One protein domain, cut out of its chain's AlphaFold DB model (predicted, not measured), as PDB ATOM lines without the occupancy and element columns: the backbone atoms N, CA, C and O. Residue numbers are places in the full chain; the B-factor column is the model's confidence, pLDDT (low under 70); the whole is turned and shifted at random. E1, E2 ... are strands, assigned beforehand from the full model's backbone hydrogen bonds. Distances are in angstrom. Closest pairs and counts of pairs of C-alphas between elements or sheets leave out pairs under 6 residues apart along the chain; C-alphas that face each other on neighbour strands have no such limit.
ATOM      1  N   SER A 319     115.768 165.290 144.655       94.50
ATOM      2  CA  SER A 319     114.800 165.944 145.531       94.50
ATOM      3  C   SER A 319     115.286 165.928 146.982       94.50
ATOM      4  O   SER A 319     116.102 165.094 147.384       94.50
ATOM      5  N   ALA A 320     114.693 166.784 147.816       94.88
ATOM      6  CA  ALA A 320     114.742 166.561 149.256       94.88
ATOM      7  C   ALA A 320     114.219 165.149 149.585       94.88
ATOM      8  O   ALA A 320     113.312 164.641 148.915       94.88
ATOM      9  N   TRP A 321     114.795 164.534 150.616       95.06
ATOM     10  CA  TRP A 321     114.271 163.303 151.191       95.06
ATOM     11  C   TRP A 321     112.852 163.520 151.726       95.06
ATOM     12  O   TRP A 321     112.553 164.559 152.320       95.06
ATOM     13  N   SER A 322     112.001 162.509 151.581       95.12
ATOM     14  CA  SER A 322     110.745 162.434 152.315       95.12
ATOM     15  C   SER A 322     110.991 162.407 153.832       95.12
ATOM     16  O   SER A 322     112.070 162.006 154.286       95.12
ATOM     17  N   PRO A 323     109.970 162.729 154.646       95.69
ATOM     18  CA  PRO A 323     109.915 162.259 156.025       95.69
ATOM     19  C   PRO A 323     110.148 160.743 156.102       95.69
ATOM     20  O   PRO A 323     109.891 160.012 155.139       95.69
ATOM     21  N   TRP A 324     110.614 160.270 157.256       94.56
ATOM     22  CA  TRP A 324     110.642 158.839 157.545       94.56
ATOM     23  C   TRP A 324     109.211 158.308 157.681       94.56
ATOM     24  O   TRP A 324     108.366 158.959 158.299       94.56
ATOM     25  N   THR A 325     108.945 157.128 157.128       94.06
ATOM     26  CA  THR A 325     107.680 156.407 157.331       94.06
ATOM     27  C   THR A 325     107.467 156.086 158.817       94.06
ATOM     28  O   THR A 325     108.434 156.052 159.586       94.06
ATOM     29  N   PRO A 326     106.236 155.767 159.254       91.88
ATOM     30  CA  PRO A 326     106.022 155.076 160.524       91.88
ATOM     31  C   PRO A 326     106.890 153.811 160.639       91.88
ATOM     32  O   PRO A 326     107.342 153.259 159.631       91.88
ATOM     33  N   CYS A 327     107.140 153.368 161.872       91.31
ATOM     34  CA  CYS A 327     107.853 152.116 162.119       91.31
ATOM     35  C   CYS A 327     107.019 150.939 161.593       91.31
ATOM     36  O   CYS A 327     105.818 150.879 161.851       91.31
ATOM     37  N   SER A 328     107.643 150.000 160.877       89.44
ATOM     38  CA  SER A 328     106.945 148.856 160.264       89.44
ATOM     39  C   SER A 328     106.299 147.890 161.270       89.44
ATOM     40  O   SER A 328     105.570 146.989 160.868       89.44
ATOM     41  N   ARG A 329     106.587 148.041 162.569       85.38
ATOM     42  CA  ARG A 329     105.928 147.335 163.670       85.38
ATOM     43  C   ARG A 329     105.449 148.345 164.707       85.38
ATOM     44  O   ARG A 329     106.151 149.311 165.003       85.38
ATOM     45  N   SER A 330     104.290 148.074 165.301       86.81
ATOM     46  CA  SER A 330     103.728 148.845 166.418       86.81
ATOM     47  C   SER A 330     104.478 148.640 167.738       86.81
ATOM     48  O   SER A 330     104.449 149.519 168.592       86.81
ATOM     49  N   CYS A 331     105.162 147.505 167.911       86.56
ATOM     50  CA  CYS A 331     106.132 147.278 168.979       86.56
ATOM     51  C   CYS A 331     107.241 146.309 168.516       86.56
ATOM     52  O   CYS A 331     107.073 145.555 167.552       86.56
ATOM     53  N   GLY A 332     108.387 146.353 169.191       84.56
ATOM     54  CA  GLY A 332     109.601 145.615 168.862       84.56
ATOM     55  C   GLY A 332     110.490 146.355 167.862       84.56
ATOM     56  O   GLY A 332     110.393 147.573 167.687       84.56
ATOM     57  N   VAL A 333     111.377 145.599 167.215       88.44
ATOM     58  CA  VAL A 333     112.284 146.095 166.171       88.44
ATOM     59  C   VAL A 333     111.566 146.084 164.831       88.44
ATOM     60  O   VAL A 333     111.216 145.021 164.318       88.44
ATOM     61  N   GLY A 334     111.351 147.263 164.262       89.88
ATOM     62  CA  GLY A 334     110.888 147.444 162.894       89.88
ATOM     63  C   GLY A 334     111.914 148.190 162.048       89.88
ATOM     64  O   GLY A 334     113.041 148.459 162.471       89.88
ATOM     65  N   MET A 335     111.487 148.572 160.849       91.12
ATOM     66  CA  MET A 335     112.228 149.467 159.967       91.12
ATOM     67  C   MET A 335     111.401 150.707 159.612       91.12
ATOM     68  O   MET A 335     110.172 150.660 159.559       91.12
ATOM     69  N   GLN A 336     112.088 151.818 159.354       93.12
ATOM     70  CA  GLN A 336     111.539 153.007 158.702       93.12
ATOM     71  C   GLN A 336     112.240 153.217 157.367       93.12
ATOM     72  O   GLN A 336     113.430 152.934 157.230       93.12
ATOM     73  N   GLN A 337     111.513 153.770 156.403       92.19
ATOM     74  CA  GLN A 337     112.018 154.082 155.072       92.19
ATOM     75  C   GLN A 337     111.897 155.583 154.797       92.19
ATOM     76  O   GLN A 337     111.039 156.260 155.364       92.19
ATOM     77  N   ARG A 338     112.742 156.112 153.915       95.00
ATOM     78  CA  ARG A 338     112.548 157.421 153.280       95.00
ATOM     79  C   ARG A 338     112.979 157.368 151.822       95.00
ATOM     80  O   ARG A 338     113.771 156.511 151.436       95.00
ATOM     81  N   PHE A 339     112.450 158.285 151.024       93.00
ATOM     82  CA  PHE A 339     112.534 158.237 149.567       93.00
ATOM     83  C   PHE A 339     112.886 159.606 148.978       93.00
ATOM     84  O   PHE A 339     112.556 160.645 149.555       93.00
ATOM     85  N   ARG A 340     113.553 159.613 147.825       93.31
ATOM     86  CA  ARG A 340     113.869 160.807 147.025       93.31
ATOM     87  C   ARG A 340     113.814 160.464 145.539       93.31
ATOM     88  O   ARG A 340     113.994 159.310 145.163       93.31
ATOM     89  N   SER A 341     113.587 161.458 144.686       91.00
ATOM     90  CA  SER A 341     113.523 161.280 143.228       91.00
ATOM     91  C   SER A 341     114.555 162.132 142.485       91.00
ATOM     92  O   SER A 341     114.914 163.207 142.969       91.00
ATOM     93  N   PRO A 342     115.012 161.698 141.297       90.94
ATOM     94  CA  PRO A 342     115.940 162.442 140.441       90.94
ATOM     95  C   PRO A 342     115.220 163.582 139.690       90.94
ATOM     96  O   PRO A 342     115.152 163.593 138.465       90.94
ATOM     97  N   SER A 343     114.587 164.499 140.426       88.94
ATOM     98  CA  SER A 343     113.633 165.484 139.891       88.94
ATOM     99  C   SER A 343     114.042 166.945 140.081       88.94
ATOM    100  O   SER A 343     113.317 167.831 139.635       88.94
ATOM    101  N   ASN A 344     115.161 167.235 140.751       89.38
ATOM    102  CA  ASN A 344     115.476 168.582 141.234       89.38
ATOM    103  C   ASN A 344     116.925 169.032 140.940       89.38
ATOM    104  O   ASN A 344     117.711 169.187 141.880       89.38
ATOM    105  N   PRO A 345     117.282 169.288 139.666       88.06
ATOM    106  CA  PRO A 345     116.482 169.080 138.453       88.06
ATOM    107  C   PRO A 345     116.599 167.641 137.914       88.06
ATOM    108  O   PRO A 345     117.485 166.885 138.311       88.06
ATOM    109  N   ALA A 346     115.716 167.252 136.994       87.00
ATOM    110  CA  ALA A 346     115.897 166.015 136.232       87.00
ATOM    111  C   ALA A 346     117.078 166.136 135.249       87.00
ATOM    112  O   ALA A 346     117.409 167.236 134.804       87.00
ATOM    113  N   ALA A 347     117.702 165.007 134.897       87.06
ATOM    114  CA  ALA A 347     118.734 164.981 133.862       87.06
ATOM    115  C   ALA A 347     118.147 165.386 132.498       87.06
ATOM    116  O   ALA A 347     117.124 164.842 132.084       87.06
ATOM    117  N   ALA A 348     118.808 166.300 131.786       86.00
ATOM    118  CA  ALA A 348     118.407 166.714 130.439       86.00
ATOM    119  C   ALA A 348     119.625 167.005 129.551       86.00
ATOM    120  O   ALA A 348     120.727 167.238 130.050       86.00
ATOM    121  N   ASN A 349     119.423 167.001 128.229       84.19
ATOM    122  CA  ASN A 349     120.430 167.359 127.217       84.19
ATOM    123  C   ASN A 349     121.768 166.597 127.370       84.19
ATOM    124  O   ASN A 349     122.844 167.183 127.289       84.19
ATOM    125  N   GLY A 350     121.704 165.290 127.653       80.62
ATOM    126  CA  GLY A 350     122.893 164.448 127.867       80.62
ATOM    127  C   GLY A 350     123.596 164.639 129.219       80.62
ATOM    128  O   GLY A 350     124.700 164.136 129.407       80.62
ATOM    129  N   GLY A 351     122.987 165.356 130.168       82.62
ATOM    130  CA  GLY A 351     123.514 165.500 131.523       82.62
ATOM    131  C   GLY A 351     123.566 164.176 132.298       82.62
ATOM    132  O   GLY A 351     122.722 163.297 132.132       82.62
ATOM    133  N   ALA A 352     124.573 164.039 133.165       82.75
ATOM    134  CA  ALA A 352     124.834 162.801 133.901       82.75
ATOM    135  C   ALA A 352     123.687 162.413 134.868       82.75
ATOM    136  O   ALA A 352     123.088 163.306 135.490       82.75
ATOM    137  N   PRO A 353     123.415 161.102 135.051       84.19
ATOM    138  CA  PRO A 353     122.399 160.604 135.979       84.19
ATOM    139  C   PRO A 353     122.768 160.873 137.446       84.19
ATOM    140  O   PRO A 353     123.915 161.169 137.789       84.19
ATOM    141  N   CYS A 354     121.778 160.770 138.334       86.31
ATOM    142  CA  CYS A 354     121.983 160.967 139.766       86.31
ATOM    143  C   CYS A 354     122.756 159.788 140.376       86.31
ATOM    144  O   CYS A 354     122.395 158.632 140.177       86.31
ATOM    145  N   GLN A 355     123.784 160.086 141.174       86.88
ATOM    146  CA  GLN A 355     124.543 159.085 141.925       86.88
ATOM    147  C   GLN A 355     123.946 158.882 143.330       86.88
ATOM    148  O   GLN A 355     123.569 159.854 143.992       86.88
ATOM    149  N   GLY A 356     123.897 157.629 143.790       84.69
ATOM    150  CA  GLY A 356     123.325 157.216 145.079       84.69
ATOM    151  C   GLY A 356     121.920 156.614 144.958       84.69
ATOM    152  O   GLY A 356     121.349 156.550 143.875       84.69
ATOM    153  N   ASP A 357     121.367 156.151 146.077       85.25
ATOM    154  CA  ASP A 357     120.114 155.380 146.099       85.25
ATOM    155  C   ASP A 357     118.855 156.259 146.140       85.25
ATOM    156  O   ASP A 357     118.882 157.363 146.683       85.25
ATOM    157  N   ALA A 358     117.731 155.775 145.608       86.19
ATOM    158  CA  ALA A 358     116.447 156.486 145.676       86.19
ATOM    159  C   ALA A 358     115.715 156.263 147.016       86.19
ATOM    160  O   ALA A 358     114.855 157.060 147.399       86.19
ATOM    161  N   GLN A 359     116.072 155.196 147.737       88.62
ATOM    162  CA  GLN A 359     115.483 154.789 149.009       88.62
ATOM    163  C   GLN A 359     116.571 154.629 150.077       88.62
ATOM    164  O   GLN A 359     117.650 154.110 149.808       88.62
ATOM    165  N   GLU A 360     116.257 155.013 151.310       92.00
ATOM    166  CA  GLU A 360     117.075 154.749 152.494       92.00
ATOM    167  C   GLU A 360     116.222 154.072 153.571       92.00
ATOM    168  O   GLU A 360     115.020 154.333 153.678       92.00
ATOM    169  N   VAL A 361     116.833 153.186 154.356       92.00
ATOM    170  CA  VAL A 361     116.159 152.363 155.367       92.00
ATOM    171  C   VAL A 361     116.970 152.386 156.658       92.00
ATOM    172  O   VAL A 361     118.197 152.293 156.614       92.00
ATOM    173  N   ARG A 362     116.290 152.487 157.803       93.00
ATOM    174  CA  ARG A 362     116.894 152.413 159.141       93.00
ATOM    175  C   ARG A 362     116.066 151.544 160.080       93.00
ATOM    176  O   ARG A 362     114.860 151.406 159.879       93.00
ATOM    177  N   GLU A 363     116.689 151.045 161.139       92.44
ATOM    178  CA  GLU A 363     115.976 150.441 162.265       92.44
ATOM    179  C   GLU A 363     115.117 151.460 163.031       92.44
ATOM    180  O   GLU A 363     115.418 152.655 163.101       92.44
ATOM    181  N   CYS A 364     114.044 150.961 163.635       91.38
ATOM    182  CA  CYS A 364     113.278 151.644 164.667       91.38
ATOM    183  C   CYS A 364     112.952 150.651 165.782       91.38
ATOM    184  O   CYS A 364     112.518 149.532 165.517       91.38
ATOM    185  N   LEU A 365     113.137 151.068 167.033       88.31
ATOM    186  CA  LEU A 365     112.744 150.296 168.206       88.31
ATOM    187  C   LEU A 365     111.538 150.969 168.859       88.31
ATOM    188  O   LEU A 365     111.622 152.123 169.274       88.31
ATOM    189  N   THR A 366     110.437 150.234 168.979       85.56
ATOM    190  CA  THR A 366     109.269 150.656 169.761       85.56
ATOM    191  C   THR A 366     109.117 149.703 170.942       85.56
ATOM    192  O   THR A 366     109.072 148.491 170.756       85.56
ATOM    193  N   ILE A 367     109.086 150.211 172.172       80.62
ATOM    194  CA  ILE A 367     109.135 149.361 173.373       80.62
ATOM    195  C   ILE A 367     107.805 148.601 173.526       80.62
ATOM    196  O   ILE A 367     106.756 149.221 173.695       80.62
ATOM    197  N   CYS A 368     107.838 147.264 173.477       78.31
ATOM    198  CA  CYS A 368     106.692 146.426 173.849       78.31
ATOM    199  C   CYS A 368     106.518 146.429 175.377       78.31
ATOM    200  O   CYS A 368     107.499 146.358 176.115       78.31
ATOM    201  N   THR A 369     105.277 146.456 175.866       74.62
ATOM    202  CA  THR A 369     104.962 146.397 177.308       74.62
ATOM    203  C   THR A 369     105.000 144.984 177.900       74.62
ATOM    204  O   THR A 369     104.824 144.827 179.106       74.62
ATOM    205  N   THR A 370     105.227 143.962 177.075       67.38
ATOM    206  CA  THR A 370     105.261 142.546 177.461       67.38
ATOM    207  C   THR A 370     106.517 141.870 176.920       67.38
ATOM    208  O   THR A 370     106.812 142.003 175.734       67.38
ATOM    209  N   GLU A 371     107.173 141.102 177.792       56.28
ATOM    210  CA  GLU A 371     108.352 140.257 177.557       56.28
ATOM    211  C   GLU A 371     109.668 140.958 177.162       56.28
ATOM    212  O   GLU A 371     109.862 141.443 176.049       56.28
ATOM    213  N   ILE A 372     110.639 140.886 178.083       63.50
ATOM    214  CA  ILE A 372     112.075 141.033 177.808       63.50
ATOM    215  C   ILE A 372     112.717 139.643 177.928       63.50
ATOM    216  O   ILE A 372     113.054 139.222 179.038       63.50
ATOM    217  N   PRO A 373     112.952 138.924 176.819       58.62
ATOM    218  CA  PRO A 373     113.975 137.893 176.768       58.62
ATOM    219  C   PRO A 373     115.346 138.568 176.613       58.62
ATOM    220  O   PRO A 373     115.517 139.469 175.794       58.62
ATOM    221  N   LEU A 374     116.341 138.117 177.378       62.22
ATOM    222  CA  LEU A 374     117.715 138.643 177.363       62.22
ATOM    223  C   LEU A 374     118.546 138.108 176.175       62.22
ATOM    224  O   LEU A 374     119.653 137.610 176.365       62.22
ATOM    225  N   LEU A 375     118.008 138.170 174.953       75.00
ATOM    226  CA  LEU A 375     118.672 137.734 173.717       75.00
ATOM    227  C   LEU A 375     118.344 138.667 172.536       75.00
ATOM    228  O   LEU A 375     117.549 139.601 172.656       75.00
ATOM    229  N   TRP A 376     118.992 138.416 171.394       77.00
ATOM    230  CA  TRP A 376     118.667 139.023 170.101       77.00
ATOM    231  C   TRP A 376     117.165 138.946 169.791       77.00
ATOM    232  O   TRP A 376     116.560 137.882 169.921       77.00
ATOM    233  N   SER A 377     116.586 140.046 169.305       80.06
ATOM    234  CA  SER A 377     115.279 140.009 168.650       80.06
ATOM    235  C   SER A 377     115.334 139.170 167.375       80.06
ATOM    236  O   SER A 377     116.392 139.034 166.750       80.06
ATOM    237  N   ASP A 378     114.168 138.724 166.910       84.62
ATOM    238  CA  ASP A 378     114.024 138.283 165.525       84.62
ATOM    239  C   ASP A 378     114.495 139.377 164.559       84.62
ATOM    240  O   ASP A 378     114.374 140.580 164.832       84.62
ATOM    241  N   TRP A 379     115.017 138.944 163.415       86.00
ATOM    242  CA  TRP A 379     115.302 139.831 162.296       86.00
ATOM    243  C   TRP A 379     114.001 140.401 161.722       86.00
ATOM    244  O   TRP A 379     113.020 139.677 161.544       86.00
ATOM    245  N   THR A 380     114.008 141.678 161.340       88.31
ATOM    246  CA  THR A 380     112.969 142.218 160.457       88.31
ATOM    247  C   THR A 380     112.946 141.449 159.128       88.31
ATOM    248  O   THR A 380     113.971 140.894 158.709       88.31
ATOM    249  N   PRO A 381     111.822 141.480 158.389       88.56
ATOM    250  CA  PRO A 381     111.846 141.195 156.961       88.56
ATOM    251  C   PRO A 381     112.923 142.031 156.256       88.56
ATOM    252  O   PRO A 381     113.262 143.133 156.703       88.56
ATOM    253  N   TRP A 382     113.447 141.509 155.147       88.19
ATOM    254  CA  TRP A 382     114.318 142.278 154.264       88.19
ATOM    255  C   TRP A 382     113.576 143.488 153.697       88.19
ATOM    256  O   TRP A 382     112.416 143.386 153.289       88.19
ATOM    257  N   SER A 383     114.256 144.630 153.639       87.75
ATOM    258  CA  SER A 383     113.731 145.812 152.969       87.75
ATOM    259  C   SER A 383     113.530 145.565 151.466       87.75
ATOM    260  O   SER A 383     114.198 144.712 150.873       87.75
ATOM    261  N   PRO A 384     112.696 146.375 150.793       84.31
ATOM    262  CA  PRO A 384     112.816 146.568 149.353       84.31
ATOM    263  C   PRO A 384     114.238 147.011 148.983       84.31
ATOM    264  O   PRO A 384     114.935 147.618 149.806       84.31
ATOM    265  N   CYS A 385     114.642 146.733 147.747       85.94
ATOM    266  CA  CYS A 385     115.952 147.105 147.223       85.94
ATOM    267  C   CYS A 385     116.157 148.635 147.229       85.94
ATOM    268  O   CYS A 385     115.209 149.386 146.994       85.94
ATOM    269  N   SER A 386     117.378 149.109 147.502       84.19
ATOM    270  CA  SER A 386     117.718 150.545 147.574       84.19
ATOM    271  C   SER A 386     117.528 151.287 146.241       84.19
ATOM    272  O   SER A 386     117.297 152.503 146.205       84.19
ATOM    273  N   LYS A 387     117.599 150.532 145.141       75.69
ATOM    274  CA  LYS A 387     117.399 150.965 143.759       75.69
ATOM    275  C   LYS A 387     116.158 150.284 143.186       75.69
ATOM    276  O   LYS A 387     115.832 149.158 143.544       75.69
ATOM    277  N   THR A 388     115.472 150.970 142.278       69.81
ATOM    278  CA  THR A 388     114.328 150.421 141.528       69.81
ATOM    279  C   THR A 388     114.740 149.805 140.192       69.81
ATOM    280  O   THR A 388     113.993 149.010 139.633       69.81
ATOM    281  N   CYS A 389     115.902 150.203 139.673       68.00
ATOM    282  CA  CYS A 389     116.512 149.715 138.442       68.00
ATOM    283  C   CYS A 389     118.022 150.025 138.450       68.00
ATOM    284  O   CYS A 389     118.466 150.873 139.235       68.00
ATOM    285  N   PHE A 390     118.802 149.388 137.572       68.88
ATOM    286  CA  PHE A 390     120.236 149.652 137.401       68.88
ATOM    287  C   PHE A 390     120.571 150.284 136.039       68.88
ATOM    288  O   PHE A 390     119.924 150.009 135.031       68.88
ATOM    289  N   TYR A 391     121.602 151.137 136.013       63.88
ATOM    290  CA  TYR A 391     122.132 151.766 134.788       63.88
ATOM    291  C   TYR A 391     123.389 151.072 134.239       63.88
ATOM    292  O   TYR A 391     123.712 151.238 133.067       63.88
ATOM    293  N   ALA A 392     124.106 150.326 135.083       63.38
ATOM    294  CA  ALA A 392     125.294 149.546 134.741       63.38
ATOM    295  C   ALA A 392     125.357 148.303 135.652       63.38
ATOM    296  O   ALA A 392     124.876 148.405 136.787       63.38
ATOM    297  N   PRO A 393     125.927 147.164 135.207       60.78
ATOM    298  CA  PRO A 393     125.948 145.919 135.986       60.78
ATOM    299  C   PRO A 393     126.549 146.076 137.388       60.78
ATOM    300  O   PRO A 393     126.005 145.548 138.349       60.78
ATOM    301  N   ASP A 394     127.593 146.897 137.527       65.88
ATOM    302  CA  ASP A 394     128.291 147.148 138.801       65.88
ATOM    303  C   ASP A 394     127.501 148.045 139.781       65.88
ATOM    304  O   ASP A 394     127.981 148.383 140.863       65.88
ATOM    305  N   LEU A 395     126.296 148.492 139.406       66.62
ATOM    306  CA  LEU A 395     125.442 149.377 140.201       66.62
ATOM    307  C   LEU A 395     124.189 148.662 140.729       66.62
ATOM    308  O   LEU A 395     123.132 149.293 140.830       66.62
ATOM    309  N   VAL A 396     124.330 147.401 141.146       76.00
ATOM    310  CA  VAL A 396     123.310 146.609 141.867       76.00
ATOM    311  C   VAL A 396     122.782 147.367 143.098       76.00
ATOM    312  O   VAL A 396     123.482 148.203 143.679       76.00
ATOM    313  N   GLY A 397     121.518 147.161 143.475       78.12
ATOM    314  CA  GLY A 397     120.969 147.728 144.711       78.12
ATOM    315  C   GLY A 397     121.302 146.862 145.926       78.12
ATOM    316  O   GLY A 397     121.701 145.709 145.775       78.12
ATOM    317  N   THR A 398     121.102 147.390 147.134       87.56
ATOM    318  CA  THR A 398     121.216 146.593 148.367       87.56
ATOM    319  C   THR A 398     119.921 146.615 149.170       87.56
ATOM    320  O   THR A 398     119.130 147.561 149.104       87.56
ATOM    321  N   ARG A 399     119.663 145.541 149.915       90.12
ATOM    322  CA  ARG A 399     118.551 145.433 150.865       90.12
ATOM    323  C   ARG A 399     119.082 145.156 152.261       90.12
ATOM    324  O   ARG A 399     120.139 144.552 152.416       90.12
ATOM    325  N   LYS A 400     118.356 145.623 153.278       92.50
ATOM    326  CA  LYS A 400     118.781 145.554 154.683       92.50
ATOM    327  C   LYS A 400     117.721 144.916 155.562       92.50
ATOM    328  O   LYS A 400     116.527 145.060 155.302       92.50
ATOM    329  N   ARG A 401     118.160 144.246 156.622       92.38
ATOM    330  CA  ARG A 401     117.315 143.827 157.745       92.38
ATOM    331  C   ARG A 401     118.007 144.118 159.068       92.38
ATOM    332  O   ARG A 401     119.228 144.253 159.112       92.38
ATOM    333  N   PHE A 402     117.216 144.220 160.128       91.94
ATOM    334  CA  PHE A 402     117.651 144.720 161.430       91.94
ATOM    335  C   PHE A 402     117.231 143.768 162.549       91.94
ATOM    336  O   PHE A 402     116.178 143.135 162.464       91.94
ATOM    337  N   ARG A 403     118.034 143.679 163.605       87.81
ATOM    338  CA  ARG A 403     117.704 143.031 164.880       87.81
ATOM    339  C   ARG A 403     118.346 143.812 166.021       87.81
ATOM    340  O   ARG A 403     119.404 144.413 165.855       87.81
ATOM    341  N   HIS A 404     117.739 143.768 167.198       85.06
ATOM    342  CA  HIS A 404     118.224 144.487 168.371       85.06
ATOM    343  C   HIS A 404     118.664 143.513 169.462       85.06
ATOM    344  O   HIS A 404     118.028 142.484 169.680       85.06
ATOM    345  N   CYS A 405     119.744 143.848 170.164       82.06
ATOM    346  CA  CYS A 405     120.178 143.128 171.356       82.06
ATOM    347  C   CYS A 405     119.644 143.844 172.600       82.06
ATOM    348  O   CYS A 405     120.056 144.965 172.882       82.06
ATOM    349  N   ASN A 406     118.780 143.189 173.379       72.44
ATOM    350  CA  ASN A 406     118.192 143.770 174.594       72.44
ATOM    351  C   ASN A 406     119.077 143.579 175.852       72.44
ATOM    352  O   ASN A 406     118.585 143.428 176.969       72.44
ATOM    353  N   GLY A 407     120.398 143.488 175.666       63.25
ATOM    354  CA  GLY A 407     121.360 143.172 176.720       63.25
ATOM    355  C   GLY A 407     121.896 144.415 177.428       63.25
ATOM    356  O   GLY A 407     122.507 145.281 176.806       63.25
ATOM    357  N   THR A 408     121.753 144.486 178.752       56.41
ATOM    358  CA  THR A 408     122.507 145.451 179.570       56.41
ATOM    359  C   THR A 408     124.001 145.117 179.549       56.41
ATOM    360  O   THR A 408     124.360 143.942 179.608       56.41
ATOM    361  N   ALA A 409     124.861 146.144 179.553       53.31
ATOM    362  CA  ALA A 409     126.310 146.110 179.276       53.31
ATOM    363  C   ALA A 409     127.216 145.271 180.221       53.31
ATOM    364  O   ALA A 409     128.425 145.483 180.268       53.31
ATOM    365  N   GLN A 410     126.654 144.331 180.980       53.75
ATOM    366  CA  GLN A 410     127.357 143.460 181.923       53.75
ATOM    367  C   GLN A 410     127.043 141.961 181.728       53.75
ATOM    368  O   GLN A 410     127.567 141.129 182.467       53.75
ATOM    369  N   VAL A 411     126.232 141.595 180.723       53.69
ATOM    370  CA  VAL A 411     125.968 140.197 180.335       53.69
ATOM    371  C   VAL A 411     126.418 139.966 178.891       53.69
ATOM    372  O   VAL A 411     125.874 140.545 177.954       53.69
ATOM    373  N   VAL A 412     127.415 139.098 178.714       61.81
ATOM    374  CA  VAL A 412     127.896 138.648 177.400       61.81
ATOM    375  C   VAL A 412     126.856 137.699 176.796       61.81
ATOM    376  O   VAL A 412     126.726 136.566 177.252       61.81
ATOM    377  N   GLY A 413     126.099 138.162 175.796       64.50
ATOM    378  CA  GLY A 413     125.035 137.361 175.164       64.50
ATOM    379  C   GLY A 413     124.696 137.696 173.706       64.50
ATOM    380  O   GLY A 413     123.947 136.952 173.080       64.50
ATOM    381  N   CYS A 414     125.252 138.772 173.145       69.81
ATOM    382  CA  CYS A 414     125.000 139.191 171.767       69.81
ATOM    383  C   CYS A 414     126.318 139.328 171.009       69.81
ATOM    384  O   CYS A 414     126.979 140.361 171.090       69.81
ATOM    385  N   ASP A 415     126.682 138.275 170.283       74.25
ATOM    386  CA  ASP A 415     127.751 138.310 169.283       74.25
ATOM    387  C   ASP A 415     127.141 138.421 167.868       74.25
ATOM    388  O   ASP A 415     126.005 137.980 167.625       74.25
ATOM    389  N   GLY A 416     127.882 139.033 166.945       79.12
ATOM    390  CA  GLY A 416     127.448 139.379 165.587       79.12
ATOM    391  C   GLY A 416     126.719 140.728 165.441       79.12
ATOM    392  O   GLY A 416     126.537 141.487 166.387       79.12
ATOM    393  N   GLU A 417     126.300 141.035 164.212       85.56
ATOM    394  CA  GLU A 417     125.854 142.379 163.805       85.56
ATOM    395  C   GLU A 417     124.360 142.648 164.080       85.56
ATOM    396  O   GLU A 417     123.545 141.720 164.074       85.56
ATOM    397  N   THR A 418     123.984 143.915 164.304       86.06
ATOM    398  CA  THR A 418     122.579 144.373 164.432       86.06
ATOM    399  C   THR A 418     121.896 144.577 163.077       86.06
ATOM    400  O   THR A 418     120.675 144.489 162.971       86.06
ATOM    401  N   VAL A 419     122.682 144.833 162.031       90.44
ATOM    402  CA  VAL A 419     122.236 145.041 160.651       90.44
ATOM    403  C   VAL A 419     122.787 143.905 159.805       90.44
ATOM    404  O   VAL A 419     123.915 143.481 160.020       90.44
ATOM    405  N   GLN A 420     122.017 143.435 158.831       93.25
ATOM    406  CA  GLN A 420     122.545 142.639 157.729       93.25
ATOM    407  C   GLN A 420     122.188 143.331 156.416       93.25
ATOM    408  O   GLN A 420     121.078 143.849 156.270       93.25
ATOM    409  N   GLU A 421     123.123 143.333 155.474       92.62
ATOM    410  CA  GLU A 421     122.979 143.894 154.133       92.62
ATOM    411  C   GLU A 421     123.327 142.823 153.096       92.62
ATOM    412  O   GLU A 421     124.256 142.043 153.297       92.62
ATOM    413  N   GLU A 422     122.565 142.765 152.007       91.44
ATOM    414  CA  GLU A 422     122.858 141.908 150.855       91.44
ATOM    415  C   GLU A 422     122.445 142.592 149.548       91.44
ATOM    416  O   GLU A 422     121.605 143.499 149.538       91.44
ATOM    417  N   GLU A 423     123.053 142.172 148.443       88.81
ATOM    418  CA  GLU A 423     122.753 142.687 147.106       88.81
ATOM    419  C   GLU A 423     121.373 142.210 146.625       88.81
ATOM    420  O   GLU A 423     120.871 141.156 147.023       88.81
ATOM    421  N   CYS A 424     120.730 143.011 145.777       84.81
ATOM    422  CA  CYS A 424     119.432 142.689 145.197       84.81
ATOM    423  C   CYS A 424     119.336 143.099 143.728       84.81
ATOM    424  O   CYS A 424     119.549 144.258 143.357       84.81
ATOM    425  N   ASP A 425     118.942 142.129 142.906       78.00
ATOM    426  CA  ASP A 425     118.690 142.324 141.486       78.00
ATOM    427  C   ASP A 425     117.499 143.259 141.254       78.00
ATOM    428  O   ASP A 425     116.475 143.218 141.944       78.00
ATOM    429  N   THR A 426     117.633 144.107 140.240       72.81
ATOM    430  CA  THR A 426     116.608 145.054 139.780       72.81
ATOM    431  C   THR A 426     116.578 145.029 138.246       72.81
ATOM    432  O   THR A 426     117.530 144.539 137.645       72.81
ATOM    433  N   PRO A 427     115.518 145.495 137.567       76.38
ATOM    434  CA  PRO A 427     115.523 145.609 136.103       76.38
ATOM    435  C   PRO A 427     116.499 146.692 135.602       76.38
ATOM    436  O   PRO A 427     116.902 147.575 136.355       76.38
ATOM    437  N   LEU A 428     116.836 146.681 134.309       72.44
ATOM    438  CA  LEU A 428     117.540 147.800 133.660       72.44
ATOM    439  C   LEU A 428     116.676 149.072 133.663       72.44
ATOM    440  O   LEU A 428     115.461 149.011 133.455       72.44
ATOM    441  N   CYS A 429     117.289 150.237 133.876       69.44
ATOM    442  CA  CYS A 429     116.576 151.513 133.835       69.44
ATOM    443  C   CYS A 429     116.213 151.917 132.390       69.44
ATOM    444  O   CYS A 429     117.072 151.883 131.507       69.44
ATOM    445  N   PRO A 430     114.981 152.393 132.119       60.31
ATOM    446  CA  PRO A 430     114.621 152.881 130.791       60.31
ATOM    447  C   PRO A 430     115.506 154.075 130.398       60.31
ATOM    448  O   PRO A 430     115.614 155.053 131.136       60.31
ATOM    449  N   GLY A 431     116.147 153.978 129.230       57.06
ATOM    450  CA  GLY A 431     117.087 154.980 128.714       57.06
ATOM    451  C   GLY A 431     118.572 154.623 128.851       57.06
ATOM    452  O   GLY A 431     119.401 155.330 128.282       57.06
ATOM    453  N   SER A 432     118.940 153.526 129.529       52.84
ATOM    454  CA  SER A 432     120.305 152.990 129.433       52.84
ATOM    455  C   SER A 432     120.509 152.311 128.076       52.84
ATOM    456  O   SER A 432     120.046 151.190 127.860       52.84
ATOM    457  N   VAL A 433     121.219 152.972 127.159       42.00
ATOM    458  CA  VAL A 433     121.780 152.292 125.985       42.00
ATOM    459  C   VAL A 433     122.898 151.384 126.484       42.00
ATOM    460  O   VAL A 433     123.929 151.871 126.947       42.00
ATOM    461  N   LEU A 434     122.693 150.069 126.392       42.03
ATOM    462  CA  LEU A 434     123.788 149.109 126.447       42.03
ATOM    463  C   LEU A 434     124.707 149.402 125.260       42.03
ATOM    464  O   LEU A 434     124.372 149.105 124.115       42.03
ATOM    465  N   ILE A 435     125.851 150.021 125.540       41.25
ATOM    466  CA  ILE A 435     126.985 149.995 124.622       41.25
ATOM    467  C   ILE A 435     127.558 148.582 124.748       41.25
ATOM    468  O   ILE A 435     128.389 148.322 125.616       41.25
ATOM    469  N   GLU A 436     127.044 147.656 123.936       33.16
ATOM    470  CA  GLU A 436     127.729 146.385 123.703       33.16
ATOM    471  C   GLU A 436     129.099 146.691 123.080       33.16
ATOM    472  O   GLU A 436     129.205 147.534 122.182       33.16
ATOM    473  N   ALA A 437     130.142 146.068 123.631       34.59
ATOM    474  CA  ALA A 437     131.550 146.328 123.326       34.59
ATOM    475  C   ALA A 437     132.134 145.296 122.350       34.59
ATOM    476  O   ALA A 437     131.727 144.116 122.441       34.59
TER     477      ALA A 437
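What this domain is: This is residues 319 to 437 of the 437 residues of the protein "SCO-spondin-like" of Thamnophis sirtalis (UniProt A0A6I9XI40). With little regular structure, two thin hairpins, E1-E2 and E3-E4, lie side by side along the longest axis, long loops run past their ends, and residues 347 to 352 stick out. The printed part has 119 residues, with no named helix and four strands, E1 to E4, in two antiparallel pairs; the class is all strand, with 28 residues in named elements. It is loose, radius of gyration of the C-alphas 18.7 A, spanning 59 by 32 by 21 A.

Where its parts are: E1, residues 332 to 339, starts at C-alpha 332 (109.601, 145.615, 168.862) and spans 23.2 A; E2, residues 359 to 366, spans 22.1 A. E3 is residues 397 to 402; E4, residues 419 to 424, ends at C-alpha 424 (119.432, 142.689, 145.197).

How they stand to each other: Within hydrogen-bond range are N 334 and O 364 in hairpin E1 and E2, 2.8 A, and N 399 and O 422 in hairpin E3 and E4, 2.8 A. The closest C-alphas of E2 and E3, Glu 363 and Phe 402, are 6.0 A apart.

The domain as a whole: The printed part has no cut, and its three links are long. Confidence is under 70 at residues 370 to 374, 388 to 395, 407 to 414 and 429 to 437.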